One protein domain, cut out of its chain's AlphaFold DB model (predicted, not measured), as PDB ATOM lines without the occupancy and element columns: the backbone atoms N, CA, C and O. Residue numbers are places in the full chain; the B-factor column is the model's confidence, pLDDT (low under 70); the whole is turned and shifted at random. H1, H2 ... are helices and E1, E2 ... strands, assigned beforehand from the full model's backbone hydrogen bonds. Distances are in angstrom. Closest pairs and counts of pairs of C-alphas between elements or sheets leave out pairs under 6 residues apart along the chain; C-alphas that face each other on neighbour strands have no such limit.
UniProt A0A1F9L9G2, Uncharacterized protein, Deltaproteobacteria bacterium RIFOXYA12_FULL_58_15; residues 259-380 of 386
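AT A GLANCE: This is residues 259 to 380 of the 386 residues of an uncharacterized protein of Deltaproteobacteria bacterium RIFOXYA12_FULL_58_15 (UniProt A0A1F9L9G2). A rod of helices: H2, H3 and H4 form an up-and-down bundle, each running against the one before, with H1 crossing H3 and the small hairpin of E1 and E2 at one end. The 122 printed residues, mostly helix, run E1, E2, H1, H2, H3, H4; the sheet E1 - E2 is antiparallel. The whole is compact, radius of gyration of the C-alphas 15.5 A, spanning 52 by 25 by 22 A.

IN THESE COORDINATES: E1 is residues 259 to 261, from C-alpha 259 at (28.962, -25.204, 31.155); E2 is 267 to 269. H1 is 271 to 286, 21.5 A; H2 296 to 315, 30.2 A; H3 329 to 349, 30.6 A; H4 358 to 377, 28.7 A, ending at (33.443, -45.789, 40.152).

HOW THE PARTS SIT: In the hairpin E1 and E2, N 260 and O 268 are 2.9 A apart. H3 touches H1 at a steep tilt of 46 degrees, C-alphas Thr 279 and Ala 340 closest at 4.7 A. H3 and H4, a hairpin, touch at a shallow 20 degrees, C-alphas Ile 334 and Leu 371 closest at 6.2 A. H2 touches H4 with residues 296 to 304 alone, C-alphas Gln 297 and Ser 367 closest at 5.2 A. Every O i to N i+4 pair is within hydrogen-bond range in H1, H3 and H4; in H2, 15 of 16.

THE WHOLE: The farthest C-alphas, Asp 264 and Asp 353, are 51.6 A apart. The printed part has no cut; the link H2 to H3 is long. pLDDT is under 70 at residues 283 to 294, 322 to 326, 354 and 379 to 380.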
ATOM      1  N   LEU A 259      29.960 -25.381  30.105       80.38
ATOM      2  CA  LEU A 259      28.962 -25.204  31.155       80.38
ATOM      3  C   LEU A 259      28.184 -23.914  30.903       80.38
ATOM      4  O   LEU A 259      28.695 -22.809  31.081       80.38
ATOM      5  N   VAL A 260      26.923 -24.061  30.510       78.56
ATOM      6  CA  VAL A 260      26.051 -22.931  30.188       78.56
ATOM      7  C   VAL A 260      25.126 -22.650  31.374       78.56
ATOM      8  O   VAL A 260      24.420 -23.563  31.815       78.56
ATOM      9  N   PRO A 261      25.098 -21.417  31.913       78.19
ATOM     10  CA  PRO A 261      24.133 -21.049  32.939       78.19
ATOM     11  C   PRO A 261      22.717 -21.026  32.346       78.19
ATOM     12  O   PRO A 261      22.419 -20.287  31.407       78.19
ATOM     13  N   GLY A 262      21.835 -21.840  32.912       74.62
ATOM     14  CA  GLY A 262      20.406 -21.849  32.646       74.62
ATOM     15  C   GLY A 262      19.684 -20.713  33.370       74.62
ATOM     16  O   GLY A 262      20.133 -20.196  34.395       74.62
ATOM     17  N   ARG A 263      18.513 -20.332  32.848       72.38
ATOM     18  CA  ARG A 263      17.667 -19.277  33.442       72.38
ATOM     19  C   ARG A 263      17.111 -19.645  34.821       72.38
ATOM     20  O   ARG A 263      16.706 -18.764  35.566       72.38
ATOM     21  N   ASP A 264      17.078 -20.931  35.154       72.50
ATOM     22  CA  ASP A 264      16.612 -21.475  36.433       72.50
ATOM     23  C   ASP A 264      17.734 -21.579  37.487       72.50
ATOM     24  O   ASP A 264      17.541 -22.166  38.554       72.50
ATOM     25  N   GLY A 265      18.917 -21.030  37.191       72.12
ATOM     26  CA  GLY A 265      20.089 -21.096  38.060       72.12
ATOM     27  C   GLY A 265      20.787 -22.459  38.063       72.12
ATOM     28  O   GLY A 265      21.721 -22.647  38.844       72.12
ATOM     29  N   ARG A 266      20.358 -23.404  37.214       82.31
ATOM     30  CA  ARG A 266      21.097 -24.642  36.942       82.31
ATOM     31  C   ARG A 266      22.154 -24.400  35.876       82.31
ATOM     32  O   ARG A 266      22.004 -23.515  35.045       82.31
ATOM     33  N   PHE A 267      23.197 -25.217  35.861       84.50
ATOM     34  CA  PHE A 267      24.144 -25.271  34.753       84.50
ATOM     35  C   PHE A 267      23.846 -26.504  33.907       84.50
ATOM     36  O   PHE A 267      23.666 -27.598  34.437       84.50
ATOM     37  N   THR A 268      23.786 -26.331  32.594       80.19
ATOM     38  CA  THR A 268      23.673 -27.432  31.630       80.19
ATOM     39  C   THR A 268      25.023 -27.674  30.981       80.19
ATOM     40  O   THR A 268      25.722 -26.718  30.640       80.19
ATOM     41  N   ILE A 269      25.366 -28.942  30.767       79.12
ATOM     42  CA  ILE A 269      26.512 -29.319  29.939       79.12
ATOM     43  C   ILE A 269      26.044 -29.482  28.500       79.12
ATOM     44  O   ILE A 269      25.173 -30.307  28.212       79.12
ATOM     45  N   ASP A 270      26.651 -28.720  27.596       79.12
ATOM     46  CA  ASP A 270      26.545 -28.981  26.166       79.12
ATOM     47  C   ASP A 270      27.476 -30.149  25.804       79.12
ATOM     48  O   ASP A 270      28.693 -29.988  25.692       79.12
ATOM     49  N   SER A 271      26.903 -31.348  25.639       73.38
ATOM     50  CA  SER A 271      27.645 -32.574  25.306       73.38
ATOM     51  C   SER A 271      28.484 -32.444  24.028       73.38
ATOM     52  O   SER A 271      29.543 -33.067  23.933       73.38
ATOM     53  N   ASN A 272      28.037 -31.654  23.046       75.81
ATOM     54  CA  ASN A 272      28.747 -31.490  21.778       75.81
ATOM     55  C   ASN A 272      29.951 -30.567  21.948       75.81
ATOM     56  O   ASN A 272      31.050 -30.911  21.510       75.81
ATOM     57  N   GLN A 273      29.769 -29.430  22.627       77.81
ATOM     58  CA  GLN A 273      30.881 -28.531  22.941       77.81
ATOM     59  C   GLN A 273      31.884 -29.186  23.889       77.81
ATOM     60  O   GLN A 273      33.087 -29.029  23.696       77.81
ATOM     61  N   LEU A 274      31.415 -29.982  24.855       78.31
ATOM     62  CA  LEU A 274      32.292 -30.742  25.740       78.31
ATOM     63  C   LEU A 274      33.144 -31.743  24.959       78.31
ATOM     64  O   LEU A 274      34.362 -31.783  25.120       78.31
ATOM     65  N   ARG A 275      32.510 -32.521  24.074       73.94
ATOM     66  CA  ARG A 275      33.211 -33.460  23.196       73.94
ATOM     67  C   ARG A 275      34.232 -32.732  22.330       73.94
ATOM     68  O   ARG A 275      35.374 -33.174  22.276       73.94
ATOM     69  N   ALA A 276      33.864 -31.615  21.703       74.75
ATOM     70  CA  ALA A 276      34.783 -30.826  20.882       74.75
ATOM     71  C   ALA A 276      35.971 -30.286  21.699       74.75
ATOM     72  O   ALA A 276      37.117 -30.419  21.274       74.75
ATOM     73  N   ARG A 277      35.713 -29.754  22.901       76.81
ATOM     74  CA  ARG A 277      36.735 -29.233  23.819       76.81
ATOM     75  C   ARG A 277      37.698 -30.325  24.273       76.81
ATOM     76  O   ARG A 277      38.905 -30.127  24.214       76.81
ATOM     77  N   PHE A 278      37.194 -31.480  24.699       74.69
ATOM     78  CA  PHE A 278      38.044 -32.593  25.127       74.69
ATOM     79  C   PHE A 278      38.774 -33.254  23.977       74.69
ATOM     80  O   PHE A 278      39.935 -33.604  24.152       74.69
ATOM     81  N   THR A 279      38.150 -33.350  22.806       71.62
ATOM     82  CA  THR A 279      38.846 -33.738  21.578       71.62
ATOM     83  C   THR A 279      40.045 -32.818  21.364       71.62
ATOM     84  O   THR A 279      41.166 -33.304  21.353       71.62
ATOM     85  N   ASP A 280      39.854 -31.498  21.312       72.81
ATOM     86  CA  ASP A 280      40.952 -30.536  21.140       72.81
ATOM     87  C   ASP A 280      42.043 -30.666  22.222       72.81
ATOM     88  O   ASP A 280      43.222 -30.817  21.895       72.81
ATOM     89  N   LEU A 281      41.666 -30.695  23.506       72.94
ATOM     90  CA  LEU A 281      42.615 -30.806  24.620       72.94
ATOM     91  C   LEU A 281      43.417 -32.116  24.574       72.94
ATOM     92  O   LEU A 281      44.643 -32.095  24.671       72.94
ATOM     93  N   TYR A 282      42.764 -33.263  24.376       70.69
ATOM     94  CA  TYR A 282      43.452 -34.554  24.293       70.69
ATOM     95  C   TYR A 282      44.300 -34.676  23.027       70.69
ATOM     96  O   TYR A 282      45.426 -35.167  23.104       70.69
ATOM     97  N   PHE A 283      43.814 -34.204  21.875       66.81
ATOM     98  CA  PHE A 283      44.596 -34.210  20.637       66.81
ATOM     99  C   PHE A 283      45.899 -33.422  20.809       66.81
ATOM    100  O   PHE A 283      46.957 -33.929  20.440       66.81
ATOM    101  N   ARG A 284      45.876 -32.259  21.475       65.81
ATOM    102  CA  ARG A 284      47.088 -31.470  21.779       65.81
ATOM    103  C   ARG A 284      48.108 -32.195  22.669       65.81
ATOM    104  O   ARG A 284      49.285 -31.818  22.657       65.81
ATOM    105  N   HIS A 285      47.686 -33.215  23.420       67.25
ATOM    106  CA  HIS A 285      48.530 -33.963  24.360       67.25
ATOM    107  C   HIS A 285      48.860 -35.399  23.939       67.25
ATOM    108  O   HIS A 285      49.696 -36.042  24.582       67.25
ATOM    109  N   ILE A 286      48.225 -35.913  22.886       63.00
ATOM    110  CA  ILE A 286      48.390 -37.297  22.420       63.00
ATOM    111  C   ILE A 286      48.897 -37.353  20.976       63.00
ATOM    112  O   ILE A 286      49.673 -38.248  20.641       63.00
ATOM    113  N   ASP A 287      48.513 -36.405  20.123       58.41
ATOM    114  CA  ASP A 287      49.018 -36.330  18.757       58.41
ATOM    115  C   ASP A 287      50.442 -35.746  18.754       58.41
ATOM    116  O   ASP A 287      50.642 -34.643  19.221       58.41
ATOM    117  N   LEU A 288      51.458 -36.429  18.225       49.72
ATOM    118  CA  LEU A 288      52.823 -35.867  18.157       49.72
ATOM    119  C   LEU A 288      53.064 -34.894  16.992       49.72
ATOM    120  O   LEU A 288      54.109 -34.253  16.952       49.72
ATOM    121  N   VAL A 289      52.149 -34.824  16.022       45.81
ATOM    122  CA  VAL A 289      52.261 -33.954  14.836       45.81
ATOM    123  C   VAL A 289      51.524 -32.636  15.070       45.81
ATOM    124  O   VAL A 289      52.025 -31.579  14.702       45.81
ATOM    125  N   ALA A 290      50.347 -32.698  15.699       43.06
ATOM    126  CA  ALA A 290      49.557 -31.524  16.087       43.06
ATOM    127  C   ALA A 290      49.762 -31.120  17.552       43.06
ATOM    128  O   ALA A 290      49.505 -29.981  17.949       43.06
ATOM    129  N   GLY A 291      50.166 -32.080  18.374       41.94
ATOM    130  CA  GLY A 291      50.340 -31.898  19.791       41.94
ATOM    131  C   GLY A 291      51.763 -31.557  20.157       41.94
ATOM    132  O   GLY A 291      52.736 -31.620  19.410       41.94
ATOM    133  N   LYS A 292      51.806 -31.062  21.366       52.44
ATOM    134  CA  LYS A 292      52.663 -29.965  21.738       52.44
ATOM    135  C   LYS A 292      53.601 -30.462  22.862       52.44
ATOM    136  O   LYS A 292      54.794 -30.168  22.861       52.44
ATOM    137  N   ILE A 293      53.082 -31.316  23.761       59.53
ATOM    138  CA  ILE A 293      53.812 -32.217  24.680       59.53
ATOM    139  C   ILE A 293      53.009 -33.525  24.789       59.53
ATOM    140  O   ILE A 293      51.808 -33.477  25.049       59.53
ATOM    141  N   PHE A 294      53.667 -34.687  24.689       65.88
ATOM    142  CA  PHE A 294      53.034 -35.995  24.911       65.88
ATOM    143  C   PHE A 294      52.772 -36.274  26.408       65.88
ATOM    144  O   PHE A 294      53.703 -36.566  27.174       65.88
ATOM    145  N   ARG A 295      51.505 -36.165  26.834       72.56
ATOM    146  CA  ARG A 295      51.033 -36.353  28.225       72.56
ATOM    147  C   ARG A 295      49.646 -37.013  28.276       72.56
ATOM    148  O   ARG A 295      48.696 -36.409  28.770       72.56
ATOM    149  N   PRO A 296      49.501 -38.268  27.825       70.88
ATOM    150  CA  PRO A 296      48.205 -38.951  27.823       70.88
ATOM    151  C   PRO A 296      47.585 -39.101  29.223       70.88
ATOM    152  O   PRO A 296      46.363 -39.125  29.349       70.88
ATOM    153  N   GLN A 297      48.401 -39.166  30.281       74.81
ATOM    154  CA  GLN A 297      47.941 -39.242  31.671       74.81
ATOM    155  C   GLN A 297      47.302 -37.942  32.182       74.81
ATOM    156  O   GLN A 297      46.451 -37.998  33.067       74.81
ATOM    157  N   TRP A 298      47.674 -36.782  31.617       76.56
ATOM    158  CA  TRP A 298      47.096 -35.496  32.019       76.56
ATOM    159  C   TRP A 298      45.585 -35.507  31.823       76.56
ATOM    160  O   TRP A 298      44.849 -35.070  32.701       76.56
ATOM    161  N   GLY A 299      45.125 -36.092  30.718       75.56
ATOM    162  CA  GLY A 299      43.710 -36.250  30.442       75.56
ATOM    163  C   GLY A 299      42.981 -37.020  31.547       75.56
ATOM    164  O   GLY A 299      42.045 -36.499  32.144       75.56
ATOM    165  N   ALA A 300      43.422 -38.240  31.875       79.12
ATOM    166  CA  ALA A 300      42.763 -39.054  32.901       79.12
ATOM    167  C   ALA A 300      42.722 -38.357  34.274       79.12
ATOM    168  O   ALA A 300      41.690 -38.371  34.948       79.12
ATOM    169  N   PHE A 301      43.812 -37.693  34.667       81.31
ATOM    170  CA  PHE A 301      43.854 -36.919  35.910       81.31
ATOM    171  C   PHE A 301      42.927 -35.702  35.865       81.31
ATOM    172  O   PHE A 301      42.219 -35.450  36.836       81.31
ATOM    173  N   THR A 302      42.869 -35.010  34.728       80.38
ATOM    174  CA  THR A 302      41.962 -33.881  34.484       80.38
ATOM    175  C   THR A 302      40.507 -34.297  34.660       80.38
ATOM    176  O   THR A 302      39.769 -33.667  35.414       80.38
ATOM    177  N   ILE A 303      40.098 -35.404  34.037       83.19
ATOM    178  CA  ILE A 303      38.731 -35.920  34.163       83.19
ATOM    179  C   ILE A 303      38.416 -36.340  35.594       83.19
ATOM    180  O   ILE A 303      37.333 -36.030  36.098       83.19
ATOM    181  N   GLY A 304      39.350 -37.019  36.264       82.94
ATOM    182  CA  GLY A 304      39.183 -37.421  37.658       82.94
ATOM    183  C   GLY A 304      39.017 -36.226  38.604       82.94
ATOM    184  O   GLY A 304      38.128 -36.237  39.459       82.94
ATOM    185  N   ASP A 305      39.833 -35.186  38.432       83.94
ATOM    186  CA  ASP A 305      39.791 -33.975  39.255       83.94
ATOM    187  C   ASP A 305      38.516 -33.153  38.978       83.94
ATOM    188  O   ASP A 305      37.853 -32.726  39.927       83.94
ATOM    189  N   LEU A 306      38.106 -32.999  37.710       86.06
ATOM    190  CA  LEU A 306      36.847 -32.331  37.341       86.06
ATOM    191  C   LEU A 306      35.628 -33.072  37.884       86.06
ATOM    192  O   LEU A 306      34.767 -32.455  38.507       86.06
ATOM    193  N   THR A 307      35.567 -34.391  37.696       84.62
ATOM    194  CA  THR A 307      34.457 -35.228  38.173       84.62
ATOM    195  C   THR A 307      34.259 -35.067  39.675       84.62
ATOM    196  O   THR A 307      33.145 -34.822  40.137       84.62
ATOM    197  N   ARG A 308      35.348 -35.143  40.445       85.81
ATOM    198  CA  ARG A 308      35.280 -34.975  41.896       85.81
ATOM    199  C   ARG A 308      34.902 -33.552  42.292       85.81
ATOM    200  O   ARG A 308      34.062 -33.378  43.169       85.81
ATOM    201  N   THR A 309      35.501 -32.551  41.649       88.44
ATOM    202  CA  THR A 309      35.205 -31.142  41.931       88.44
ATOM    203  C   THR A 309      33.725 -30.851  41.702       88.44
ATOM    204  O   THR A 309      33.075 -30.288  42.575       88.44
ATOM    205  N   LEU A 310      33.156 -31.310  40.585       87.25
ATOM    206  CA  LEU A 310      31.727 -31.171  40.304       87.25
ATOM    207  C   LEU A 310      30.851 -31.925  41.315       87.25
ATOM    208  O   LEU A 310      29.804 -31.405  41.692       87.25
ATOM    209  N   GLY A 311      31.280 -33.102  41.783       85.88
ATOM    210  CA  GLY A 311      30.594 -33.847  42.844       85.88
ATOM    211  C   GLY A 311      30.486 -33.049  44.146       85.88
ATOM    212  O   GLY A 311      29.380 -32.809  44.627       85.88
ATOM    213  N   VAL A 312      31.617 -32.547  44.652       89.00
ATOM    214  CA  VAL A 312      31.668 -31.709  45.868       89.00
ATOM    215  C   VAL A 312      30.876 -30.413  45.684       89.00
ATOM    216  O   VAL A 312      30.153 -29.977  46.576       89.00
ATOM    217  N   LEU A 313      30.939 -29.798  44.501       89.50
ATOM    218  CA  LEU A 313      30.129 -28.618  44.206       89.50
ATOM    219  C   LEU A 313      28.628 -28.921  44.207       89.50
ATOM    220  O   LEU A 313      27.842 -28.064  44.614       89.50
ATOM    221  N   GLY A 314      28.225 -30.122  43.785       86.44
ATOM    222  CA  GLY A 314      26.842 -30.593  43.846       86.44
ATOM    223  C   GLY A 314      26.296 -30.621  45.274       86.44
ATOM    224  O   GLY A 314      25.211 -30.095  45.531       86.44
ATOM    225  N   GLU A 315      27.088 -31.126  46.223       87.88
ATOM    226  CA  GLU A 315      26.788 -31.090  47.668       87.88
ATOM    227  C   GLU A 315      26.684 -29.651  48.205       87.88
ATOM    228  O   GLU A 315      26.009 -29.367  49.195       87.88
ATOM    229  N   HIS A 316      27.323 -28.723  47.505       87.50
ATOM    230  CA  HIS A 316      27.405 -27.304  47.812       87.50
ATOM    231  C   HIS A 316      26.457 -26.427  46.986       87.50
ATOM    232  O   HIS A 316      26.593 -25.203  46.978       87.50
ATOM    233  N   GLY A 317      25.450 -27.036  46.355       82.81
ATOM    234  CA  GLY A 317      24.344 -26.329  45.713       82.81
ATOM    235  C   GLY A 317      24.520 -26.075  44.216       82.81
ATOM    236  O   GLY A 317      23.621 -25.485  43.610       82.81
ATOM    237  N   LEU A 318      25.610 -26.543  43.595       86.50
ATOM    238  CA  LEU A 318      25.711 -26.580  42.138       86.50
ATOM    239  C   LEU A 318      24.657 -27.541  41.593       86.50
ATOM    240  O   LEU A 318      24.714 -28.753  41.785       86.50
ATOM    241  N   LYS A 319      23.689 -26.998  40.864       83.25
ATOM    242  CA  LYS A 319      22.679 -27.804  40.187       83.25
ATOM    243  C   LYS A 319      23.117 -28.018  38.752       83.25
ATOM    244  O   LYS A 319      22.919 -27.139  37.918       83.25
ATOM    245  N   LEU A 320      23.700 -29.176  38.474       79.19
ATOM    246  CA  LEU A 320      23.918 -29.611  37.103       79.19
ATOM    247  C   LEU A 320      22.626 -30.242  36.592       79.19
ATOM    248  O   LEU A 320      22.142 -31.227  37.150       79.19
ATOM    249  N   ALA A 321      22.037 -29.651  35.561       70.62
ATOM    250  CA  ALA A 321      21.030 -30.352  34.789       70.62
ATOM    251  C   ALA A 321      21.722 -31.482  34.019       70.62
ATOM    252  O   ALA A 321      22.869 -31.332  33.583       70.62
ATOM    253  N   SER A 322      21.013 -32.596  33.832       63.75
ATOM    254  CA  SER A 322      21.395 -33.564  32.811       63.75
ATOM    255  C   SER A 322      21.613 -32.814  31.499       63.75
ATOM    256  O   SER A 322      20.893 -31.852  31.201       63.75
ATOM    257  N   SER A 323      22.614 -33.226  30.732       64.19
ATOM    258  CA  SER A 323      22.826 -32.717  29.378       64.19
ATOM    259  C   SER A 323      21.547 -32.803  28.551       64.19
ATOM    260  O   SER A 323      20.583 -33.488  28.898       64.19
ATOM    261  N   THR A 324      21.548 -32.132  27.405       59.59
ATOM    262  CA  THR A 324      20.457 -32.218  26.423       59.59
ATOM    263  C   THR A 324      20.094 -33.659  26.033       59.59
ATOM    264  O   THR A 324      18.968 -33.897  25.607       59.59
ATOM    265  N   ASP A 325      21.009 -34.615  26.225       62.19
ATOM    266  CA  ASP A 325      20.837 -36.053  25.986       62.19
ATOM    267  C   ASP A 325      20.479 -36.881  27.251       62.19
ATOM    268  O   ASP A 325      20.394 -38.103  27.179       62.19
ATOM    269  N   GLY A 326      20.241 -36.244  28.405       65.12
ATOM    270  CA  GLY A 326      19.804 -36.905  29.643       65.12
ATOM    271  C   GLY A 326      20.912 -37.570  30.471       65.12
ATOM    272  O   GLY A 326      20.614 -38.154  31.514       65.12
ATOM    273  N   ARG A 327      22.179 -37.482  30.050       70.44
ATOM    274  CA  ARG A 327      23.307 -38.143  30.724       70.44
ATOM    275  C   ARG A 327      23.827 -37.374  31.940       70.44
ATOM    276  O   ARG A 327      23.646 -36.161  32.081       70.44
ATOM    277  N   ASN A 328      24.494 -38.108  32.830       74.38
ATOM    278  CA  ASN A 328      25.120 -37.561  34.030       74.38
ATOM    279  C   ASN A 328      26.445 -36.851  33.670       74.38
ATOM    280  O   ASN A 328      27.283 -37.464  33.009       74.38
ATOM    281  N   PRO A 329      26.694 -35.606  34.119       73.50
ATOM    282  CA  PRO A 329      27.932 -34.866  33.870       73.50
ATOM    283  C   PRO A 329      29.258 -35.648  33.921       73.50
ATOM    284  O   PRO A 329      30.013 -35.550  32.954       73.50
ATOM    285  N   PRO A 330      29.563 -36.463  34.953       77.38
ATOM    286  CA  PRO A 330      30.784 -37.268  34.981       77.38
ATOM    287  C   PRO A 330      30.884 -38.275  33.837       77.38
ATOM    288  O   PRO A 330      31.959 -38.459  33.276       77.38
ATOM    289  N   GLU A 331      29.767 -38.904  33.459       79.62
ATOM    290  CA  GLU A 331      29.734 -39.853  32.346       79.62
ATOM    291  C   GLU A 331      30.095 -39.159  31.035       79.62
ATOM    292  O   GLU A 331      30.921 -39.659  30.279       79.62
ATOM    293  N   ILE A 332      29.544 -37.967  30.799       78.56
ATOM    294  CA  ILE A 332      29.818 -37.195  29.583       78.56
ATOM    295  C   ILE A 332      31.294 -36.799  29.520       78.56
ATOM    296  O   ILE A 332      31.901 -36.898  28.455       78.56
ATOM    297  N   LEU A 333      31.872 -36.371  30.649       81.38
ATOM    298  CA  LEU A 333      33.289 -36.015  30.738       81.38
ATOM    299  C   LEU A 333      34.182 -37.218  30.398       81.38
ATOM    300  O   LEU A 333      35.116 -37.094  29.604       81.38
ATOM    301  N   ILE A 334      33.876 -38.382  30.972       86.38
ATOM    302  CA  ILE A 334      34.647 -39.610  30.763       86.38
ATOM    303  C   ILE A 334      34.491 -40.128  29.329       86.38
ATOM    304  O   ILE A 334      35.490 -40.457  28.692       86.38
ATOM    305  N   ASP A 335      33.272 -40.159  28.794       85.06
ATOM    306  CA  ASP A 335      33.009 -40.613  27.426       85.06
ATOM    307  C   ASP A 335      33.682 -39.704  26.394       85.06
ATOM    308  O   ASP A 335      34.317 -40.194  25.464       85.06
ATOM    309  N   ALA A 336      33.619 -38.382  26.578       81.31
ATOM    310  CA  ALA A 336      34.291 -37.435  25.694       81.31
ATOM    311  C   ALA A 336      35.820 -37.627  25.687       81.31
ATOM    312  O   ALA A 336      36.450 -37.543  24.633       81.31
ATOM    313  N   ALA A 337      36.418 -37.932  26.841       83.31
ATOM    314  CA  ALA A 337      37.836 -38.262  26.945       83.31
ATOM    315  C   ALA A 337      38.199 -39.599  26.274       83.31
ATOM    316  O   ALA A 337      39.210 -39.689  25.575       83.31
ATOM    317  N   LEU A 338      37.378 -40.638  26.462       86.56
ATOM    318  CA  LEU A 338      37.568 -41.940  25.816       86.56
ATOM    319  C   LEU A 338      37.442 -41.838  24.289       86.56
ATOM    320  O   LEU A 338      38.270 -42.400  23.570       86.56
ATOM    321  N   ASP A 339      36.465 -41.074  23.799       83.19
ATOM    322  CA  ASP A 339      36.277 -40.813  22.372       83.19
ATOM    323  C   ASP A 339      37.499 -40.101  21.776       83.19
ATOM    324  O   ASP A 339      38.003 -40.507  20.726       83.19
ATOM    325  N   ALA A 340      38.046 -39.103  22.478       78.06
ATOM    326  CA  ALA A 340      39.252 -38.405  22.046       78.06
ATOM    327  C   ALA A 340      40.480 -39.335  21.969       78.06
ATOM    328  O   ALA A 340      41.238 -39.275  20.998       78.06
ATOM    329  N   ILE A 341      40.654 -40.244  22.939       81.06
ATOM    330  CA  ILE A 341      41.690 -41.290  22.881       81.06
ATOM    331  C   ILE A 341      41.484 -42.196  21.661       81.06
ATOM    332  O   ILE A 341      42.444 -42.488  20.941       81.06
ATOM    333  N   GLY A 342      40.247 -42.634  21.410       81.81
ATOM    334  CA  GLY A 342      39.905 -43.470  20.261       81.81
ATOM    335  C   GLY A 342      40.252 -42.796  18.933       81.81
ATOM    336  O   GLY A 342      40.905 -43.401  18.079       81.81
ATOM    337  N   MET A 343      39.896 -41.518  18.788       77.19
ATOM    338  CA  MET A 343      40.217 -40.716  17.606       77.19
ATOM    339  C   MET A 343      41.729 -40.528  17.425       77.19
ATOM    340  O   MET A 343      42.234 -40.691  16.315       77.19
ATOM    341  N   ALA A 344      42.472 -40.245  18.501       73.44
ATOM    342  CA  ALA A 344      43.924 -40.093  18.439       73.44
ATOM    343  C   ALA A 344      44.632 -41.401  18.034       73.44
ATOM    344  O   ALA A 344      45.579 -41.380  17.246       73.44
ATOM    345  N   ARG A 345      44.147 -42.558  18.510       78.56
ATOM    346  CA  ARG A 345      44.648 -43.879  18.093       78.56
ATOM    347  C   ARG A 345      44.366 -44.150  16.618       78.56
ATOM    348  O   ARG A 345      45.290 -44.506  15.892       78.56
ATOM    349  N   ALA A 346      43.138 -43.906  16.162       80.06
ATOM    350  CA  ALA A 346      42.779 -44.061  14.754       80.06
ATOM    351  C   ALA A 346      43.641 -43.164  13.845       80.06
ATOM    352  O   ALA A 346      44.143 -43.619  12.816       80.06
ATOM    353  N   ALA A 347      43.880 -41.915  14.257       75.25
ATOM    354  CA  ALA A 347      44.759 -40.989  13.547       75.25
ATOM    355  C   ALA A 347      46.227 -41.453  13.536       75.25
ATOM    356  O   ALA A 347      46.935 -41.212  12.563       75.25
ATOM    357  N   ASN A 348      46.704 -42.113  14.595       78.00
ATOM    358  CA  ASN A 348      48.036 -42.716  14.624       78.00
ATOM    359  C   ASN A 348      48.152 -43.941  13.701       78.00
ATOM    360  O   ASN A 348      49.161 -44.105  13.015       78.00
ATOM    361  N   ASP A 349      47.128 -44.795  13.655       82.19
ATOM    362  CA  ASP A 349      47.142 -46.016  12.843       82.19
ATOM    363  C   ASP A 349      47.238 -45.707  11.343       82.19
ATOM    364  O   ASP A 349      47.935 -46.418  10.610       82.19
ATOM    365  N   GLN A 350      46.619 -44.601  10.918       81.81
ATOM    366  CA  GLN A 350      46.625 -44.093   9.542       81.81
ATOM    367  C   GLN A 350      47.951 -43.444   9.108       81.81
ATOM    368  O   GLN A 350      48.145 -43.208   7.915       81.81
ATOM    369  N   ARG A 351      48.876 -43.147  10.031       77.44
ATOM    370  CA  ARG A 351      50.159 -42.507   9.687       77.44
ATOM    371  C   ARG A 351      51.089 -43.473   8.968       77.44
ATOM    372  O   ARG A 351      51.145 -44.650   9.308       77.44
ATOM    373  N   GLN A 352      51.862 -42.963   8.016       73.56
ATOM    374  CA  GLN A 352      52.992 -43.701   7.441       73.56
ATOM    375  C   GLN A 352      54.293 -43.380   8.190       73.56
ATOM    376  O   GLN A 352      55.007 -44.304   8.570       73.56
ATOM    377  N   ASP A 353      54.503 -42.105   8.535       70.00
ATOM    378  CA  ASP A 353      55.660 -41.608   9.291       70.00
ATOM    379  C   ASP A 353      55.251 -41.033  10.660       70.00
ATOM    380  O   ASP A 353      54.095 -40.666  10.876       70.00
ATOM    381  N   ASN A 354      56.204 -40.922  11.595       69.44
ATOM    382  CA  ASN A 354      55.989 -40.368  12.945       69.44
ATOM    383  C   ASN A 354      54.879 -41.075  13.751       69.44
ATOM    384  O   ASN A 354      54.116 -40.435  14.483       69.44
ATOM    385  N   LYS A 355      54.779 -42.405  13.619       79.75
ATOM    386  CA  LYS A 355      53.916 -43.215  14.487       79.75
ATOM    387  C   LYS A 355      54.359 -43.111  15.943       79.75
ATOM    388  O   LYS A 355      55.551 -43.056  16.246       79.75
ATOM    389  N   LEU A 356      53.383 -43.162  16.841       77.50
ATOM    390  CA  LEU A 356      53.606 -43.336  18.266       77.50
ATOM    391  C   LEU A 356      54.438 -44.598  18.512       77.50
ATOM    392  O   LEU A 356      54.130 -45.681  18.007       77.50
ATOM    393  N   SER A 357      55.480 -44.456  19.323       80.88
ATOM    394  CA  SER A 357      56.289 -45.579  19.794       80.88
ATOM    395  C   SER A 357      55.462 -46.551  20.656       80.88
ATOM    396  O   SER A 357      54.447 -46.157  21.243       80.88
ATOM    397  N   PRO A 358      55.913 -47.808  20.832       83.69
ATOM    398  CA  PRO A 358      55.244 -48.762  21.719       83.69
ATOM    399  C   PRO A 358      55.040 -48.240  23.150       83.69
ATOM    400  O   PRO A 358      53.979 -48.446  23.734       83.69
ATOM    401  N   ALA A 359      56.017 -47.510  23.703       79.56
ATOM    402  CA  ALA A 359      55.915 -46.914  25.036       79.56
ATOM    403  C   ALA A 359      54.820 -45.834  25.114       79.56
ATOM    404  O   ALA A 359      54.076 -45.762  26.090       79.56
ATOM    405  N   GLN A 360      54.682 -45.021  24.066       81.12
ATOM    406  CA  GLN A 360      53.639 -43.998  23.977       81.12
ATOM    407  C   GLN A 360      52.248 -44.626  23.854       81.12
ATOM    408  O   GLN A 360      51.316 -44.204  24.537       81.12
ATOM    409  N   LEU A 361      52.111 -45.684  23.053       83.19
ATOM    410  CA  LEU A 361      50.864 -46.446  22.959       83.19
ATOM    411  C   LEU A 361      50.483 -47.088  24.300       83.19
ATOM    412  O   LEU A 361      49.323 -47.005  24.699       83.19
ATOM    413  N   ALA A 362      51.450 -47.652  25.028       84.12
ATOM    414  CA  ALA A 362      51.220 -48.198  26.365       84.12
ATOM    415  C   ALA A 362      50.752 -47.120  27.361       84.12
ATOM    416  O   ALA A 362      49.833 -47.358  28.144       84.12
ATOM    417  N   ALA A 363      51.317 -45.909  27.301       82.00
ATOM    418  CA  ALA A 363      50.887 -44.790  28.143       82.00
ATOM    419  C   ALA A 363      49.445 -44.336  27.837       82.00
ATOM    420  O   ALA A 363      48.685 -44.022  28.755       82.00
ATOM    421  N   ILE A 364      49.037 -44.346  26.564       83.62
ATOM    422  CA  ILE A 364      47.646 -44.075  26.166       83.62
ATOM    423  C   ILE A 364      46.711 -45.167  26.688       83.62
ATOM    424  O   ILE A 364      45.672 -44.849  27.257       83.62
ATOM    425  N   GLN A 365      47.088 -46.440  26.549       87.44
ATOM    426  CA  GLN A 365      46.299 -47.569  27.057       87.44
ATOM    427  C   GLN A 365      46.121 -47.509  28.579       87.44
ATOM    428  O   GLN A 365      45.033 -47.785  29.083       87.44
ATOM    429  N   ALA A 366      47.160 -47.107  29.315       87.12
ATOM    430  CA  ALA A 366      47.069 -46.899  30.756       87.12
ATOM    431  C   ALA A 366      46.070 -45.781  31.109       87.12
ATOM    432  O   ALA A 366      45.227 -45.973  31.985       87.12
ATOM    433  N   SER A 367      46.113 -44.649  30.396       85.75
ATOM    434  CA  SER A 367      45.152 -43.545  30.558       85.75
ATOM    435  C   SER A 367      43.714 -43.979  30.230       85.75
ATOM    436  O   SER A 367      42.785 -43.704  30.987       85.75
ATOM    437  N   GLU A 368      43.530 -44.757  29.157       89.31
ATOM    438  CA  GLU A 368      42.240 -45.344  28.773       89.31
ATOM    439  C   GLU A 368      41.690 -46.271  29.869       89.31
ATOM    440  O   GLU A 368      40.505 -46.210  30.202       89.31
ATOM    441  N   SER A 369      42.545 -47.111  30.464       89.81
ATOM    442  CA  SER A 369      42.154 -47.979  31.580       89.81
ATOM    443  C   SER A 369      41.709 -47.163  32.792       89.81
ATOM    444  O   SER A 369      40.654 -47.444  33.349       89.81
ATOM    445  N   GLN A 370      42.450 -46.115  33.161       88.50
ATOM    446  CA  GLN A 370      42.090 -45.243  34.286       88.50
ATOM    447  C   GLN A 370      40.735 -44.554  34.077       88.50
ATOM    448  O   GLN A 370      39.928 -44.489  35.001       88.50
ATOM    449  N   LEU A 371      40.446 -44.082  32.862       87.94
ATOM    450  CA  LEU A 371      39.144 -43.495  32.527       87.94
ATOM    451  C   LEU A 371      38.006 -44.522  32.620       87.94
ATOM    452  O   LEU A 371      36.934 -44.210  33.135       87.94
ATOM    453  N   LYS A 372      38.235 -45.763  32.172       90.12
ATOM    454  CA  LYS A 372      37.258 -46.855  32.326       90.12
ATOM    455  C   LYS A 372      37.018 -47.200  33.793       90.12
ATOM    456  O   LYS A 372      35.884 -47.500  34.160       90.12
ATOM    457  N   ASP A 373      38.051 -47.146  34.625       88.69
ATOM    458  CA  ASP A 373      37.936 -47.371  36.065       88.69
ATOM    459  C   ASP A 373      37.097 -46.260  36.717       88.69
ATOM    460  O   ASP A 373      36.125 -46.567  37.407       88.69
ATOM    461  N   LEU A 374      37.369 -44.989  36.387       84.88
ATOM    462  CA  LEU A 374      36.558 -43.839  36.814       84.88
ATOM    463  C   LEU A 374      35.090 -43.974  36.387       84.88
ATOM    464  O   LEU A 374      34.192 -43.656  37.166       84.88
ATOM    465  N   ARG A 375      34.823 -44.488  35.176       85.12
ATOM    466  CA  ARG A 375      33.451 -44.742  34.703       85.12
ATOM    467  C   ARG A 375      32.722 -45.731  35.610       85.12
ATOM    468  O   ARG A 375      31.570 -45.499  35.970       85.12
ATOM    469  N   ARG A 376      33.397 -46.815  36.008       85.12
ATOM    470  CA  ARG A 376      32.834 -47.816  36.929       85.12
ATOM    471  C   ARG A 376      32.599 -47.232  38.322       85.12
ATOM    472  O   ARG A 376      31.542 -47.472  38.897       85.12
ATOM    473  N   GLU A 377      33.550 -46.456  38.844       81.38
ATOM    474  CA  GLU A 377      33.443 -45.789  40.152       81.38
ATOM    475  C   GLU A 377      32.285 -44.786  40.207       81.38
ATOM    476  O   GLU A 377      31.601 -44.689  41.224       81.38
ATOM    477  N   ALA A 378      32.003 -44.091  39.103       71.50
ATOM    478  CA  ALA A 378      30.882 -43.160  38.989       71.50
ATOM    479  C   ALA A 378      29.495 -43.843  38.969       71.50
ATOM    480  O   ALA A 378      28.482 -43.166  38.795       71.50
ATOM    481  N   GLY A 379      29.422 -45.172  39.122       65.12
ATOM    482  CA  GLY A 379      28.165 -45.928  39.096       65.12
ATOM    483  C   GLY A 379      27.548 -46.051  37.700       65.12
ATOM    484  O   GLY A 379      26.398 -46.473  37.570       65.12
ATOM    485  N   VAL A 380      28.304 -45.715  36.649       58.44
ATOM    486  CA  VAL A 380      27.881 -45.828  35.250       58.44
ATOM    487  C   VAL A 380      28.036 -47.287  34.824       58.44
ATOM    488  O   VAL A 380      29.038 -47.705  34.243       58.44
TER     489      VAL A 380